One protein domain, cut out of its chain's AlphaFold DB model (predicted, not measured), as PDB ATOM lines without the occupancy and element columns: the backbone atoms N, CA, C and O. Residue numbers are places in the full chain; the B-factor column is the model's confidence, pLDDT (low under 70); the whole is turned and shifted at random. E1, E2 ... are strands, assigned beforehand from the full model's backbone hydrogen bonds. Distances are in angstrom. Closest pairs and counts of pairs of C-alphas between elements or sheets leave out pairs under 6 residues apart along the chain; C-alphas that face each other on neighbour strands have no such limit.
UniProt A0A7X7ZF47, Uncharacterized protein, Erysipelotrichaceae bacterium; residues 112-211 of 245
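This is residues 112 to 211 of the 245 residues of an uncharacterized protein of Erysipelotrichaceae bacterium (UniProt A0A7X7ZF47). Two strongly twisted sheets stand face to face as a sandwich, one of five strands in the order E3 E2 E1 E8 E11, the other of six in the order E4 E5 E6 E7 E9 E10. The sandwich is drawn together along one side, where E10 comes close to E8 and E11, and open along the other, where the edge strands E3 and E4 are apart. The printed part has 100 residues with no named helix and eleven named strands, E1 to E11 along the chain; the class is all strand and both sheets are mixed. It is compact, with a radius of gyration of the C-alphas of 12.8 A and spans of 35 by 32 by 24 A.

Begin with E1, residues 112 to 118, E2, residues 120 to 128, and E3, residues 131 to 135: they form a meander, each strand the antiparallel neighbour of the one before. Look for N 114 and O 125 at 2.8 A, and N 126 and O 133 at 2.8 A. A second meander holds E4, residues 139 to 141, E5, residues 148 to 153, E6, residues 158 to 165, and E7, residues 169 to 172; its pairs include N 141 and O 148 at 2.9 A, N 151 and O 160 at 2.8 A, and N 163 and O 171 at 2.9 A. E2 and E6 are near each other, with 5 pairs of C-alphas within 10 A. Next, E8, residues 181 to 186, is parallel to E1, with N 115 and O 183 at 2.8 A. E9, residues 192 to 196, is parallel to E7, with N 172 and O 195 at 2.8 A, and forms a hairpin with E10, residues 199 to 203, with N 194 and O 201 at 2.9 A. E11, residues 208 to 210, is antiparallel to E8, with N 184 and O 209 at 2.8 A. The closest C-alphas of E8 and E10 are those of Asn 186 and Ile 203, 6.6 A apart.

Find C-alpha 112 at (-10.196, -40.716, 39.940); from there E1 runs 19.8 A to C-alpha 118. E2 measures 25.1 A and E6 23.1 A; E8 measures 16.5 A and E5 16.0 A. E11 ends at C-alpha 210, at (-15.394, -43.061, 31.977).

The C-alphas farthest apart, those of Ala 130 and Met 144, are 40.5 A from each other. The printed part has no cut, and no link is long. Mean pLDDT of the printed part is 86.0; look for values under 70 at residues 143 to 146.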
ATOM      1  N   CYS A 112     -10.148 -40.046  41.238       93.62
ATOM      2  CA  CYS A 112     -10.196 -40.716  39.940       93.62
ATOM      3  C   CYS A 112      -8.811 -40.860  39.314       93.62
ATOM      4  O   CYS A 112      -7.860 -40.169  39.698       93.62
ATOM      5  N   ALA A 113      -8.710 -41.781  38.365       95.06
ATOM      6  CA  ALA A 113      -7.547 -41.977  37.516       95.06
ATOM      7  C   ALA A 113      -7.914 -41.632  36.071       95.06
ATOM      8  O   ALA A 113      -9.016 -41.933  35.630       95.06
ATOM      9  N   VAL A 114      -7.002 -41.004  35.335       96.31
ATOM     10  CA  VAL A 114      -7.151 -40.715  33.906       96.31
ATOM     11  C   VAL A 114      -5.935 -41.280  33.189       96.31
ATOM     12  O   VAL A 114      -4.832 -40.753  33.344       96.31
ATOM     13  N   LEU A 115      -6.130 -42.350  32.427       95.69
ATOM     14  CA  LEU A 115      -5.117 -42.901  31.535       95.69
ATOM     15  C   LEU A 115      -5.157 -42.110  30.229       95.69
ATOM     16  O   LEU A 115      -6.186 -42.066  29.560       95.69
ATOM     17  N   VAL A 116      -4.058 -41.445  29.894       96.00
ATOM     18  CA  VAL A 116      -3.943 -40.592  28.713       96.00
ATOM     19  C   VAL A 116      -3.139 -41.319  27.647       96.00
ATOM     20  O   VAL A 116      -2.051 -41.833  27.917       96.00
ATOM     21  N   PHE A 117      -3.673 -41.309  26.433       93.88
ATOM     22  CA  PHE A 117      -3.093 -41.933  25.257       93.88
ATOM     23  C   PHE A 117      -3.004 -40.931  24.105       93.88
ATOM     24  O   PHE A 117      -3.834 -40.032  23.990       93.88
ATOM     25  N   ASP A 118      -1.998 -41.099  23.258       88.69
ATOM     26  CA  ASP A 118      -1.721 -40.313  22.054       88.69
ATOM     27  C   ASP A 118      -1.087 -41.272  21.039       88.69
ATOM     28  O   ASP A 118       0.133 -41.399  20.967       88.69
ATOM     29  N   GLU A 119      -1.944 -42.099  20.422       80.31
ATOM     30  CA  GLU A 119      -1.627 -43.354  19.700       80.31
ATOM     31  C   GLU A 119      -1.020 -44.464  20.585       80.31
ATOM     32  O   GLU A 119      -1.393 -45.632  20.477       80.31
ATOM     33  N   GLN A 120      -0.156 -44.101  21.529       86.75
ATOM     34  CA  GLN A 120       0.412 -44.959  22.564       86.75
ATOM     35  C   GLN A 120       0.064 -44.444  23.958       86.75
ATOM     36  O   GLN A 120      -0.397 -43.311  24.123       86.75
ATOM     37  N   TRP A 121       0.288 -45.268  24.983       89.75
ATOM     38  CA  TRP A 121       0.225 -44.788  26.359       89.75
ATOM     39  C   TRP A 121       1.178 -43.599  26.550       89.75
ATOM     40  O   TRP A 121       2.330 -43.642  26.117       89.75
ATOM     41  N   LYS A 122       0.689 -42.540  27.201       91.62
ATOM     42  CA  LYS A 122       1.418 -41.280  27.383       91.62
ATOM     43  C   LYS A 122       1.660 -40.969  28.850       91.62
ATOM     44  O   LYS A 122       2.789 -40.698  29.250       91.62
ATOM     45  N   GLU A 123       0.594 -40.965  29.647       94.75
ATOM     46  CA  GLU A 123       0.673 -40.649  31.071       94.75
ATOM     47  C   GLU A 123      -0.566 -41.108  31.844       94.75
ATOM     48  O   GLU A 123      -1.643 -41.314  31.292       94.75
ATOM     49  N   LEU A 124      -0.423 -41.204  33.162       95.50
ATOM     50  CA  LEU A 124      -1.506 -41.419  34.113       95.50
ATOM     51  C   LEU A 124      -1.667 -40.172  34.985       95.50
ATOM     52  O   LEU A 124      -0.726 -39.744  35.655       95.50
ATOM     53  N   ARG A 125      -2.871 -39.599  35.027       96.06
ATOM     54  CA  ARG A 125      -3.214 -38.493  35.930       96.06
ATOM     55  C   ARG A 125      -4.093 -39.010  37.059       96.06
ATOM     56  O   ARG A 125      -5.186 -39.511  36.825       96.06
ATOM     57  N   LEU A 126      -3.638 -38.853  38.293       94.12
ATOM     58  CA  LEU A 126      -4.363 -39.250  39.494       94.12
ATOM     59  C   LEU A 126      -4.917 -38.016  40.197       94.12
ATOM     60  O   LEU A 126      -4.157 -37.121  40.576       94.12
ATOM     61  N   LYS A 127      -6.227 -37.997  40.428       93.06
ATOM     62  CA  LYS A 127      -6.909 -36.956  41.195       93.06
ATOM     63  C   LYS A 127      -7.175 -37.425  42.617       93.06
ATOM     64  O   LYS A 127      -7.724 -38.501  42.836       93.06
ATOM     65  N   GLN A 128      -6.841 -36.591  43.593       90.12
ATOM     66  CA  GLN A 128      -7.306 -36.715  44.972       90.12
ATOM     67  C   GLN A 128      -7.822 -35.354  45.446       90.12
ATOM     68  O   GLN A 128      -7.065 -34.404  45.649       90.12
ATOM     69  N   ARG A 129      -9.135 -35.257  45.644       85.62
ATOM     70  CA  ARG A 129      -9.872 -34.013  45.888       85.62
ATOM     71  C   ARG A 129      -9.561 -32.985  44.800       85.62
ATOM     72  O   ARG A 129      -9.938 -33.204  43.664       85.62
ATOM     73  N   ALA A 130      -8.890 -31.882  45.119       84.81
ATOM     74  CA  ALA A 130      -8.519 -30.852  44.146       84.81
ATOM     75  C   ALA A 130      -7.090 -31.017  43.595       84.81
ATOM     76  O   ALA A 130      -6.653 -30.210  42.778       84.81
ATOM     77  N   HIS A 131      -6.339 -32.022  44.055       88.56
ATOM     78  CA  HIS A 131      -4.936 -32.198  43.699       88.56
ATOM     79  C   HIS A 131      -4.761 -33.245  42.607       88.56
ATOM     80  O   HIS A 131      -5.337 -34.331  42.682       88.56
ATOM     81  N   TRP A 132      -3.914 -32.915  41.638       93.06
ATOM     82  CA  TRP A 132      -3.530 -33.788  40.540       93.06
ATOM     83  C   TRP A 132      -2.071 -34.203  40.673       93.06
ATOM     84  O   TRP A 132      -1.211 -33.387  41.007       93.06
ATOM     85  N   LYS A 133      -1.798 -35.472  40.382       93.19
ATOM     86  CA  LYS A 133      -0.449 -36.005  40.222       93.19
ATOM     87  C   LYS A 133      -0.351 -36.705  38.874       93.19
ATOM     88  O   LYS A 133      -1.172 -37.568  38.585       93.19
ATOM     89  N   THR A 134       0.655 -36.348  38.087       94.56
ATOM     90  CA  THR A 134       0.939 -36.982  36.795       94.56
ATOM     91  C   THR A 134       2.069 -37.991  36.953       94.56
ATOM     92  O   THR A 134       3.069 -37.705  37.614       94.56
ATOM     93  N   ILE A 135       1.895 -39.165  36.356       91.19
ATOM     94  CA  ILE A 135       2.845 -40.270  36.326       91.19
ATOM     95  C   ILE A 135       3.142 -40.587  34.860       91.19
ATOM     96  O   ILE A 135       2.227 -40.839  34.082       91.19
ATOM     97  N   THR A 136       4.420 -40.575  34.498       89.38
ATOM     98  CA  THR A 136       4.918 -40.894  33.147       89.38
ATOM     99  C   THR A 136       5.912 -42.056  33.150       89.38
ATOM    100  O   THR A 136       6.383 -42.469  32.096       89.38
ATOM    101  N   ALA A 137       6.234 -42.590  34.329       82.44
ATOM    102  CA  ALA A 137       7.062 -43.777  34.485       82.44
ATOM    103  C   ALA A 137       6.175 -45.021  34.607       82.44
ATOM    104  O   ALA A 137       5.102 -44.954  35.209       82.44
ATOM    105  N   TYR A 138       6.648 -46.127  34.045       84.06
ATOM    106  CA  TYR A 138       5.967 -47.412  34.019       84.06
ATOM    107  C   TYR A 138       6.992 -48.535  33.930       84.06
ATOM    108  O   TYR A 138       8.095 -48.324  33.415       84.06
ATOM    109  N   ASP A 139       6.610 -49.706  34.419       82.69
ATOM    110  CA  ASP A 139       7.390 -50.921  34.258       82.69
ATOM    111  C   ASP A 139       6.825 -51.730  33.086       82.69
ATOM    112  O   ASP A 139       5.611 -51.804  32.876       82.69
ATOM    113  N   VAL A 140       7.722 -52.316  32.292       80.69
ATOM    114  CA  VAL A 140       7.360 -53.249  31.220       80.69
ATOM    115  C   VAL A 140       7.729 -54.648  31.679       80.69
ATOM    116  O   VAL A 140       8.905 -54.937  31.922       80.69
ATOM    117  N   HIS A 141       6.734 -55.522  31.793       75.69
ATOM    118  CA  HIS A 141       6.930 -56.910  32.186       75.69
ATOM    119  C   HIS A 141       6.869 -57.818  30.962       75.69
ATOM    120  O   HIS A 141       5.902 -57.804  30.203       75.69
ATOM    121  N   SER A 142       7.904 -58.642  30.782       72.31
ATOM    122  CA  SER A 142       7.944 -59.606  29.686       72.31
ATOM    123  C   SER A 142       6.923 -60.720  29.899       72.31
ATOM    124  O   SER A 142       7.062 -61.532  30.818       72.31
ATOM    125  N   GLY A 143       5.910 -60.769  29.037       61.53
ATOM    126  CA  GLY A 143       4.895 -61.819  29.034       61.53
ATOM    127  C   GLY A 143       5.219 -62.948  28.054       61.53
ATOM    128  O   GLY A 143       6.072 -62.837  27.178       61.53
ATOM    129  N   MET A 144       4.509 -64.072  28.185       48.72
ATOM    130  CA  MET A 144       4.705 -65.246  27.317       48.72
ATOM    131  C   MET A 144       4.218 -65.021  25.870       48.72
ATOM    132  O   MET A 144       4.642 -65.743  24.970       48.72
ATOM    133  N   PHE A 145       3.334 -64.040  25.651       54.34
ATOM    134  CA  PHE A 145       2.729 -63.739  24.345       54.34
ATOM    135  C   PHE A 145       2.811 -62.254  23.962       54.34
ATOM    136  O   PHE A 145       3.043 -61.958  22.794       54.34
ATOM    137  N   HIS A 146       2.662 -61.341  24.928       62.72
ATOM    138  CA  HIS A 146       2.810 -59.893  24.761       62.72
ATOM    139  C   HIS A 146       3.427 -59.288  26.023       62.72
ATOM    140  O   HIS A 146       3.192 -59.805  27.118       62.72
ATOM    141  N   ASP A 147       4.198 -58.213  25.862       76.31
ATOM    142  CA  ASP A 147       4.711 -57.435  26.988       76.31
ATOM    143  C   ASP A 147       3.563 -56.650  27.636       76.31
ATOM    144  O   ASP A 147       2.730 -56.042  26.962       76.31
ATOM    145  N   GLU A 148       3.516 -56.698  28.960       85.19
ATOM    146  CA  GLU A 148       2.539 -55.996  29.780       85.19
ATOM    147  C   GLU A 148       3.109 -54.653  30.226       85.19
ATOM    148  O   GLU A 148       4.265 -54.573  30.643       85.19
ATOM    149  N   THR A 149       2.287 -53.607  30.195       88.00
ATOM    150  CA  THR A 149       2.586 -52.355  30.894       88.00
ATOM    151  C   THR A 149       1.935 -52.366  32.268       88.00
ATOM    152  O   THR A 149       0.708 -52.444  32.362       88.00
ATOM    153  N   GLU A 150       2.743 -52.232  33.321       90.94
ATOM    154  CA  GLU A 150       2.263 -52.031  34.686       90.94
ATOM    155  C   GLU A 150       2.506 -50.584  35.134       90.94
ATOM    156  O   GLU A 150       3.618 -50.051  35.106       90.94
ATOM    157  N   LEU A 151       1.428 -49.952  35.596       91.50
ATOM    158  CA  LEU A 151       1.450 -48.690  36.318       91.50
ATOM    159  C   LEU A 151       1.074 -48.980  37.765       91.50
ATOM    160  O   LEU A 151      -0.108 -49.167  38.068       91.50
ATOM    161  N   SER A 152       2.043 -48.976  38.675       92.12
ATOM    162  CA  SER A 152       1.772 -49.178  40.096       92.12
ATOM    163  C   SER A 152       2.622 -48.274  40.993       92.12
ATOM    164  O   SER A 152       3.777 -47.957  40.721       92.12
ATOM    165  N   ASP A 153       2.025 -47.808  42.090       89.56
ATOM    166  CA  ASP A 153       2.759 -47.205  43.206       89.56
ATOM    167  C   ASP A 153       2.016 -47.546  44.505       89.56
ATOM    168  O   ASP A 153       0.979 -46.938  44.807       89.56
ATOM    169  N   PRO A 154       2.544 -48.478  45.322       87.12
ATOM    170  CA  PRO A 154       1.923 -48.869  46.586       87.12
ATOM    171  C   PRO A 154       1.697 -47.701  47.556       87.12
ATOM    172  O   PRO A 154       0.822 -47.771  48.414       87.12
ATOM    173  N   ARG A 155       2.462 -46.605  47.443       89.00
ATOM    174  CA  ARG A 155       2.292 -45.414  48.297       89.00
ATOM    175  C   ARG A 155       1.083 -44.584  47.888       89.00
ATOM    176  O   ARG A 155       0.540 -43.840  48.706       89.00
ATOM    177  N   LEU A 156       0.699 -44.661  46.620       88.81
ATOM    178  CA  LEU A 156      -0.456 -43.963  46.073       88.81
ATOM    179  C   LEU A 156      -1.703 -44.842  46.002       88.81
ATOM    180  O   LEU A 156      -2.789 -44.271  45.891       88.81
ATOM    181  N   ASP A 157      -1.548 -46.158  46.171       91.38
ATOM    182  CA  ASP A 157      -2.621 -47.156  46.219       91.38
ATOM    183  C   ASP A 157      -3.366 -47.278  44.879       91.38
ATOM    184  O   ASP A 157      -4.562 -46.997  44.774       91.38
ATOM    185  N   TYR A 158      -2.610 -47.631  43.832       92.00
ATOM    186  CA  TYR A 158      -3.126 -47.993  42.511       92.00
ATOM    187  C   TYR A 158      -2.259 -49.073  41.844       92.00
ATOM    188  O   TYR A 158      -1.049 -49.136  42.079       92.00
ATOM    189  N   CYS A 159      -2.883 -49.879  40.984       92.06
ATOM    190  CA  CYS A 159      -2.239 -50.789  40.040       92.06
ATOM    191  C   CYS A 159      -3.121 -50.904  38.784       92.06
ATOM    192  O   CYS A 159      -4.258 -51.376  38.870       92.06
ATOM    193  N   PHE A 160      -2.605 -50.457  37.638       91.62
ATOM    194  CA  PHE A 160      -3.215 -50.629  36.319       91.62
ATOM    195  C   PHE A 160      -2.286 -51.475  35.461       91.62
ATOM    196  O   PHE A 160      -1.118 -51.127  35.306       91.62
ATOM    197  N   ARG A 161      -2.814 -52.556  34.892       91.12
ATOM    198  CA  ARG A 161      -2.071 -53.453  34.007       91.12
ATOM    199  C   ARG A 161      -2.793 -53.576  32.681       91.12
ATOM    200  O   ARG A 161      -4.012 -53.765  32.668       91.12
ATOM    201  N   PHE A 162      -2.067 -53.413  31.581       90.25
ATOM    202  CA  PHE A 162      -2.648 -53.514  30.248       90.25
ATOM    203  C   PHE A 162      -1.650 -53.967  29.187       90.25
ATOM    204  O   PHE A 162      -0.440 -53.779  29.305       90.25
ATOM    205  N   PHE A 163      -2.198 -54.526  28.114       88.62
ATOM    206  CA  PHE A 163      -1.470 -55.026  26.955       88.62
ATOM    207  C   PHE A 163      -1.942 -54.272  25.722       88.62
ATOM    208  O   PHE A 163      -3.151 -54.128  25.523       88.62
ATOM    209  N   SER A 164      -1.016 -53.818  24.883       85.62
ATOM    210  CA  SER A 164      -1.369 -53.333  23.552       85.62
ATOM    211  C   SER A 164      -1.560 -54.509  22.589       85.62
ATOM    212  O   SER A 164      -0.863 -55.522  22.661       85.62
ATOM    213  N   TYR A 165      -2.515 -54.377  21.677       79.56
ATOM    214  CA  TYR A 165      -2.714 -55.282  20.549       79.56
ATOM    215  C   TYR A 165      -2.978 -54.477  19.266       79.56
ATOM    216  O   TYR A 165      -2.922 -53.247  19.272       79.56
ATOM    217  N   GLU A 166      -3.182 -55.172  18.143       74.94
ATOM    218  CA  GLU A 166      -3.368 -54.553  16.821       74.94
ATOM    219  C   GLU A 166      -4.436 -53.440  16.818       74.94
ATOM    220  O   GLU A 166      -5.403 -53.486  17.576       74.94
ATOM    221  N   ASP A 167      -4.256 -52.454  15.931       73.50
ATOM    222  CA  ASP A 167      -5.202 -51.360  15.674       73.50
ATOM    223  C   ASP A 167      -5.519 -50.459  16.895       73.50
ATOM    224  O   ASP A 167      -6.680 -50.184  17.181       73.50
ATOM    225  N   ASN A 168      -4.499 -49.966  17.620       80.75
ATOM    226  CA  ASN A 168      -4.654 -49.118  18.825       80.75
ATOM    227  C   ASN A 168      -5.561 -49.740  19.900       80.75
ATOM    228  O   ASN A 168      -6.301 -49.050  20.614       80.75
ATOM    229  N   GLY A 169      -5.504 -51.067  19.989       86.31
ATOM    230  CA  GLY A 169      -6.217 -51.856  20.968       86.31
ATOM    231  C   GLY A 169      -5.447 -51.989  22.275       86.31
ATOM    232  O   GLY A 169      -4.242 -52.234  22.273       86.31
ATOM    233  N   TYR A 170      -6.155 -51.880  23.393       87.88
ATOM    234  CA  TYR A 170      -5.630 -52.099  24.734       87.88
ATOM    235  C   TYR A 170      -6.543 -53.042  25.501       87.88
ATOM    236  O   TYR A 170      -7.745 -52.812  25.606       87.88
ATOM    237  N   GLN A 171      -5.976 -54.106  26.055       87.19
ATOM    238  CA  GLN A 171      -6.682 -54.985  26.976       87.19
ATOM    239  C   GLN A 171      -6.205 -54.697  28.395       87.19
ATOM    240  O   GLN A 171      -5.023 -54.856  28.687       87.19
ATOM    241  N   PHE A 172      -7.120 -54.292  29.267       87.56
ATOM    242  CA  PHE A 172      -6.861 -53.994  30.668       87.56
ATOM    243  C   PHE A 172      -7.212 -55.189  31.550       87.56
ATOM    244  O   PHE A 172      -8.270 -55.809  31.396       87.56
ATOM    245  N   GLU A 173      -6.343 -55.479  32.513       86.75
ATOM    246  CA  GLU A 173      -6.703 -56.321  33.648       86.75
ATOM    247  C   GLU A 173      -7.619 -55.565  34.623       86.75
ATOM    248  O   GLU A 173      -7.819 -54.350  34.524       86.75
ATOM    249  N   GLU A 174      -8.175 -56.291  35.594       82.69
ATOM    250  CA  GLU A 174      -8.873 -55.671  36.718       82.69
ATOM    251  C   GLU A 174      -7.909 -54.756  37.482       82.69
ATOM    252  O   GLU A 174      -6.899 -55.208  38.032       82.69
ATOM    253  N   TRP A 175      -8.213 -53.459  37.511       88.19
ATOM    254  CA  TRP A 175      -7.409 -52.501  38.255       88.19
ATOM    255  C   TRP A 175      -7.626 -52.640  39.759       88.19
ATOM    256  O   TRP A 175      -8.710 -52.972  40.233       88.19
ATOM    257  N   GLN A 176      -6.572 -52.353  40.520       85.69
ATOM    258  CA  GLN A 176      -6.575 -52.456  41.977       85.69
ATOM    259  C   GLN A 176      -6.221 -51.118  42.621       85.69
ATOM    260  O   GLN A 176      -5.556 -50.269  42.024       85.69
ATOM    261  N   GLY A 177      -6.640 -50.953  43.875       87.88
ATOM    262  CA  GLY A 177      -6.415 -49.749  44.673       87.88
ATOM    263  C   GLY A 177      -7.672 -48.895  44.819       87.88
ATOM    264  O   GLY A 177      -8.783 -49.331  44.531       87.88
ATOM    265  N   LYS A 178      -7.514 -47.662  45.303       90.06
ATOM    266  CA  LYS A 178      -8.648 -46.800  45.703       90.06
ATOM    267  C   LYS A 178      -9.295 -45.984  44.578       90.06
ATOM    268  O   LYS A 178     -10.227 -45.220  44.838       90.06
ATOM    269  N   TYR A 179      -8.766 -46.056  43.361       87.69
ATOM    270  CA  TYR A 179      -9.217 -45.257  42.222       87.69
ATOM    271  C   TYR A 179     -10.276 -46.019  41.423       87.69
ATOM    272  O   TYR A 179      -9.964 -46.662  40.427       87.69
ATOM    273  N   ASN A 180     -11.528 -45.948  41.876       78.00
ATOM    274  CA  ASN A 180     -12.636 -46.688  41.259       78.00
ATOM    275  C   ASN A 180     -13.187 -46.005  39.997       78.00
ATOM    276  O   ASN A 180     -13.654 -46.688  39.093       78.00
ATOM    277  N   GLU A 181     -13.133 -44.672  39.930       89.56
ATOM    278  CA  GLU A 181     -13.513 -43.901  38.740       89.56
ATOM    279  C   GLU A 181     -12.295 -43.790  37.814       89.56
ATOM    280  O   GLU A 181     -11.354 -43.037  38.100       89.56
ATOM    281  N   VAL A 182     -12.292 -44.560  36.725       92.00
ATOM    282  CA  VAL A 182     -11.164 -44.650  35.789       92.00
ATOM    283  C   VAL A 182     -11.579 -44.143  34.421       92.00
ATOM    284  O   VAL A 182     -12.465 -44.691  33.779       92.00
ATOM    285  N   PHE A 183     -10.906 -43.099  33.963       93.25
ATOM    286  CA  PHE A 183     -11.131 -42.479  32.670       93.25
ATOM    287  C   PHE A 183     -10.044 -42.874  31.683       93.25
ATOM    288  O   PHE A 183      -8.871 -42.970  32.055       93.25
ATOM    289  N   LEU A 184     -10.417 -42.993  30.414       93.38
ATOM    290  CA  LEU A 184      -9.481 -43.062  29.303       93.38
ATOM    291  C   LEU A 184      -9.613 -41.794  28.466       93.38
ATOM    292  O   LEU A 184     -10.682 -41.485  27.942       93.38
ATOM    293  N   LYS A 185      -8.513 -41.050  28.354       95.19
ATOM    294  CA  LYS A 185      -8.410 -39.856  27.523       95.19
ATOM    295  C   LYS A 185      -7.596 -40.164  26.275       95.19
ATOM    296  O   LYS A 185      -6.429 -40.529  26.379       95.19
ATOM    297  N   ASN A 186      -8.197 -39.937  25.119       94.06
ATOM    298  CA  ASN A 186      -7.526 -40.000  23.833       94.06
ATOM    299  C   ASN A 186      -7.162 -38.577  23.384       94.06
ATOM    300  O   ASN A 186      -8.044 -37.765  23.123       94.06
ATOM    301  N   GLU A 187      -5.872 -38.250  23.348       94.06
ATOM    302  CA  GLU A 187      -5.334 -37.001  22.787       94.06
ATOM    303  C   GLU A 187      -4.845 -37.171  21.336       94.06
ATOM    304  O   GLU A 187      -4.456 -36.181  20.722       94.06
ATOM    305  N   GLY A 188      -4.857 -38.399  20.808       89.62
ATOM    306  CA  GLY A 188      -4.411 -38.718  19.455       89.62
ATOM    307  C   GLY A 188      -5.515 -38.593  18.402       89.62
ATOM    308  O   GLY A 188      -6.665 -38.263  18.696       89.62
ATOM    309  N   GLU A 189      -5.152 -38.899  17.154       87.25
ATOM    310  CA  GLU A 189      -6.025 -38.761  15.975       87.25
ATOM    311  C   GLU A 189      -6.798 -40.041  15.610       87.25
ATOM    312  O   GLU A 189      -7.721 -40.008  14.793       87.25
ATOM    313  N   LEU A 190      -6.431 -41.180  16.199       84.88
ATOM    314  CA  LEU A 190      -7.035 -42.484  15.927       84.88
ATOM    315  C   LEU A 190      -7.927 -42.923  17.089       84.88
ATOM    316  O   LEU A 190      -7.636 -42.620  18.242       84.88
ATOM    317  N   GLU A 191      -9.008 -43.647  16.792       84.81
ATOM    318  CA  GLU A 191      -9.847 -44.263  17.828       84.81
ATOM    319  C   GLU A 191      -9.030 -45.273  18.645       84.81
ATOM    320  O   GLU A 191      -8.187 -45.991  18.103       84.81
ATOM    321  N   ILE A 192      -9.281 -45.306  19.955       88.50
ATOM    322  CA  ILE A 192      -8.688 -46.279  20.871       88.50
ATOM    323  C   ILE A 192      -9.737 -47.317  21.230       88.50
ATOM    324  O   ILE A 192     -10.828 -46.975  21.692       88.50
ATOM    325  N   HIS A 193      -9.381 -48.587  21.079       86.81
ATOM    326  CA  HIS A 193     -10.216 -49.696  21.515       86.81
ATOM    327  C   HIS A 193      -9.723 -50.190  22.871       86.81
ATOM    328  O   HIS A 193      -8.594 -50.654  22.982       86.81
ATOM    329  N   ALA A 194     -10.551 -50.107  23.910       84.75
ATOM    330  CA  ALA A 194     -10.197 -50.579  25.245       84.75
ATOM    331  C   ALA A 194     -11.108 -51.733  25.665       84.75
ATOM    332  O   ALA A 194     -12.312 -51.552  25.808       84.75
ATOM    333  N   SER A 195     -10.538 -52.914  25.885       82.12
ATOM    334  CA  SER A 195     -11.236 -54.066  26.457       82.12
ATOM    335  C   SER A 195     -10.910 -54.164  27.942       82.12
ATOM    336  O   SER A 195      -9.740 -54.163  28.319       82.12
ATOM    337  N   THR A 196     -11.923 -54.217  28.800       82.12
ATOM    338  CA  THR A 196     -11.763 -54.192  30.262       82.12
ATOM    339  C   THR A 196     -12.682 -55.218  30.929       82.12
ATOM    340  O   THR A 196     -13.551 -55.811  30.288       82.12
ATOM    341  N   VAL A 197     -12.576 -55.365  32.253       74.00
ATOM    342  CA  VAL A 197     -13.532 -56.155  33.053       74.00
ATOM    343  C   VAL A 197     -14.971 -55.622  33.019       74.00
ATOM    344  O   VAL A 197     -15.899 -56.367  33.327       74.00
ATOM    345  N   PHE A 198     -15.173 -54.360  32.628       71.31
ATOM    346  CA  PHE A 198     -16.490 -53.729  32.507       71.31
ATOM    347  C   PHE A 198     -17.064 -53.780  31.093       71.31
ATOM    348  O   PHE A 198     -18.199 -53.363  30.889       71.31
ATOM    349  N   GLY A 199     -16.317 -54.336  30.139       73.00
ATOM    350  CA  GLY A 199     -16.703 -54.458  28.739       73.00
ATOM    351  C   GLY A 199     -15.722 -53.764  27.803       73.00
ATOM    352  O   GLY A 199     -14.624 -53.368  28.210       73.00
ATOM    353  N   ASP A 200     -16.131 -53.655  26.542       76.12
ATOM    354  CA  ASP A 200     -15.338 -53.059  25.471       76.12
ATOM    355  C   ASP A 200     -15.765 -51.601  25.235       76.12
ATOM    356  O   ASP A 200     -16.946 -51.264  25.306       76.12
ATOM    357  N   PHE A 201     -14.806 -50.733  24.932       76.50
ATOM    358  CA  PHE A 201     -15.004 -49.298  24.740       76.50
ATOM    359  C   PHE A 201     -14.305 -48.834  23.461       76.50
ATOM    360  O   PHE A 201     -13.218 -49.306  23.127       76.50
ATOM    361  N   CYS A 202     -14.924 -47.876  22.774       82.00
ATOM    362  CA  CYS A 202     -14.362 -47.162  21.629       82.00
ATOM    363  C   CYS A 202     -14.224 -45.691  22.021       82.00
ATOM    364  O   CYS A 202     -15.229 -45.003  22.192       82.00
ATOM    365  N   ILE A 203     -12.992 -45.222  22.206       85.75
ATOM    366  CA  ILE A 203     -12.702 -43.866  22.669       85.75
ATOM    367  C   ILE A 203     -12.265 -43.032  21.471       85.75
ATOM    368  O   ILE A 203     -11.149 -43.171  20.957       85.75
ATOM    369  N   ALA A 204     -13.167 -42.158  21.027       83.88
ATOM    370  CA  ALA A 204     -12.958 -41.313  19.863       83.88
ATOM    371  C   ALA A 204     -11.772 -40.340  20.054       83.88
ATOM    372  O   ALA A 204     -11.435 -39.988  21.191       83.88
ATOM    373  N   PRO A 205     -11.157 -39.859  18.962       86.50
ATOM    374  CA  PRO A 205     -10.112 -38.837  19.016       86.50
ATOM    375  C   PRO A 205     -10.528 -37.618  19.843       86.50
ATOM    376  O   PRO A 205     -11.662 -37.145  19.734       86.50
ATOM    377  N   HIS A 206      -9.605 -37.090  20.645       89.94
ATOM    378  CA  HIS A 206      -9.796 -35.884  21.469       89.94
ATOM    379  C   HIS A 206     -10.906 -35.976  22.532       89.94
ATOM    380  O   HIS A 206     -11.400 -34.947  23.006       89.94
ATOM    381  N   THR A 207     -11.297 -37.191  22.936       87.00
ATOM    382  CA  THR A 207     -12.335 -37.432  23.958       87.00
ATOM    383  C   THR A 207     -11.777 -38.010  25.260       87.00
ATOM    384  O   THR A 207     -10.609 -38.385  25.365       87.00
ATOM    385  N   CYS A 208     -12.612 -38.012  26.301       88.94
ATOM    386  CA  CYS A 208     -12.287 -38.524  27.625       88.94
ATOM    387  C   CYS A 208     -13.509 -39.249  28.184       88.94
ATOM    388  O   CYS A 208     -14.494 -38.600  28.529       88.94
ATOM    389  N   GLU A 209     -13.416 -40.567  28.294       87.38
ATOM    390  CA  GLU A 209     -14.547 -41.439  28.615       87.38
ATOM    391  C   GLU A 209     -14.335 -42.138  29.956       87.38
ATOM    392  O   GLU A 209     -13.220 -42.554  30.274       87.38
ATOM    393  N   LEU A 210     -15.399 -42.258  30.753       88.44
ATOM    394  CA  LEU A 210     -15.394 -43.061  31.977       88.44
ATOM    395  C   LEU A 210     -15.566 -44.539  31.611       88.44
ATOM    396  O   LEU A 210     -16.548 -44.914  30.969       88.44
ATOM    397  N   LEU A 211     -14.643 -45.377  32.073       84.25
ATOM    398  CA  LEU A 211     -14.716 -46.824  31.925       84.25
ATOM    399  C   LEU A 211     -15.615 -47.400  33.023       84.25
ATOM    400  O   LEU A 211     -15.155 -47.714  34.122       84.25
TER     401      LEU A 211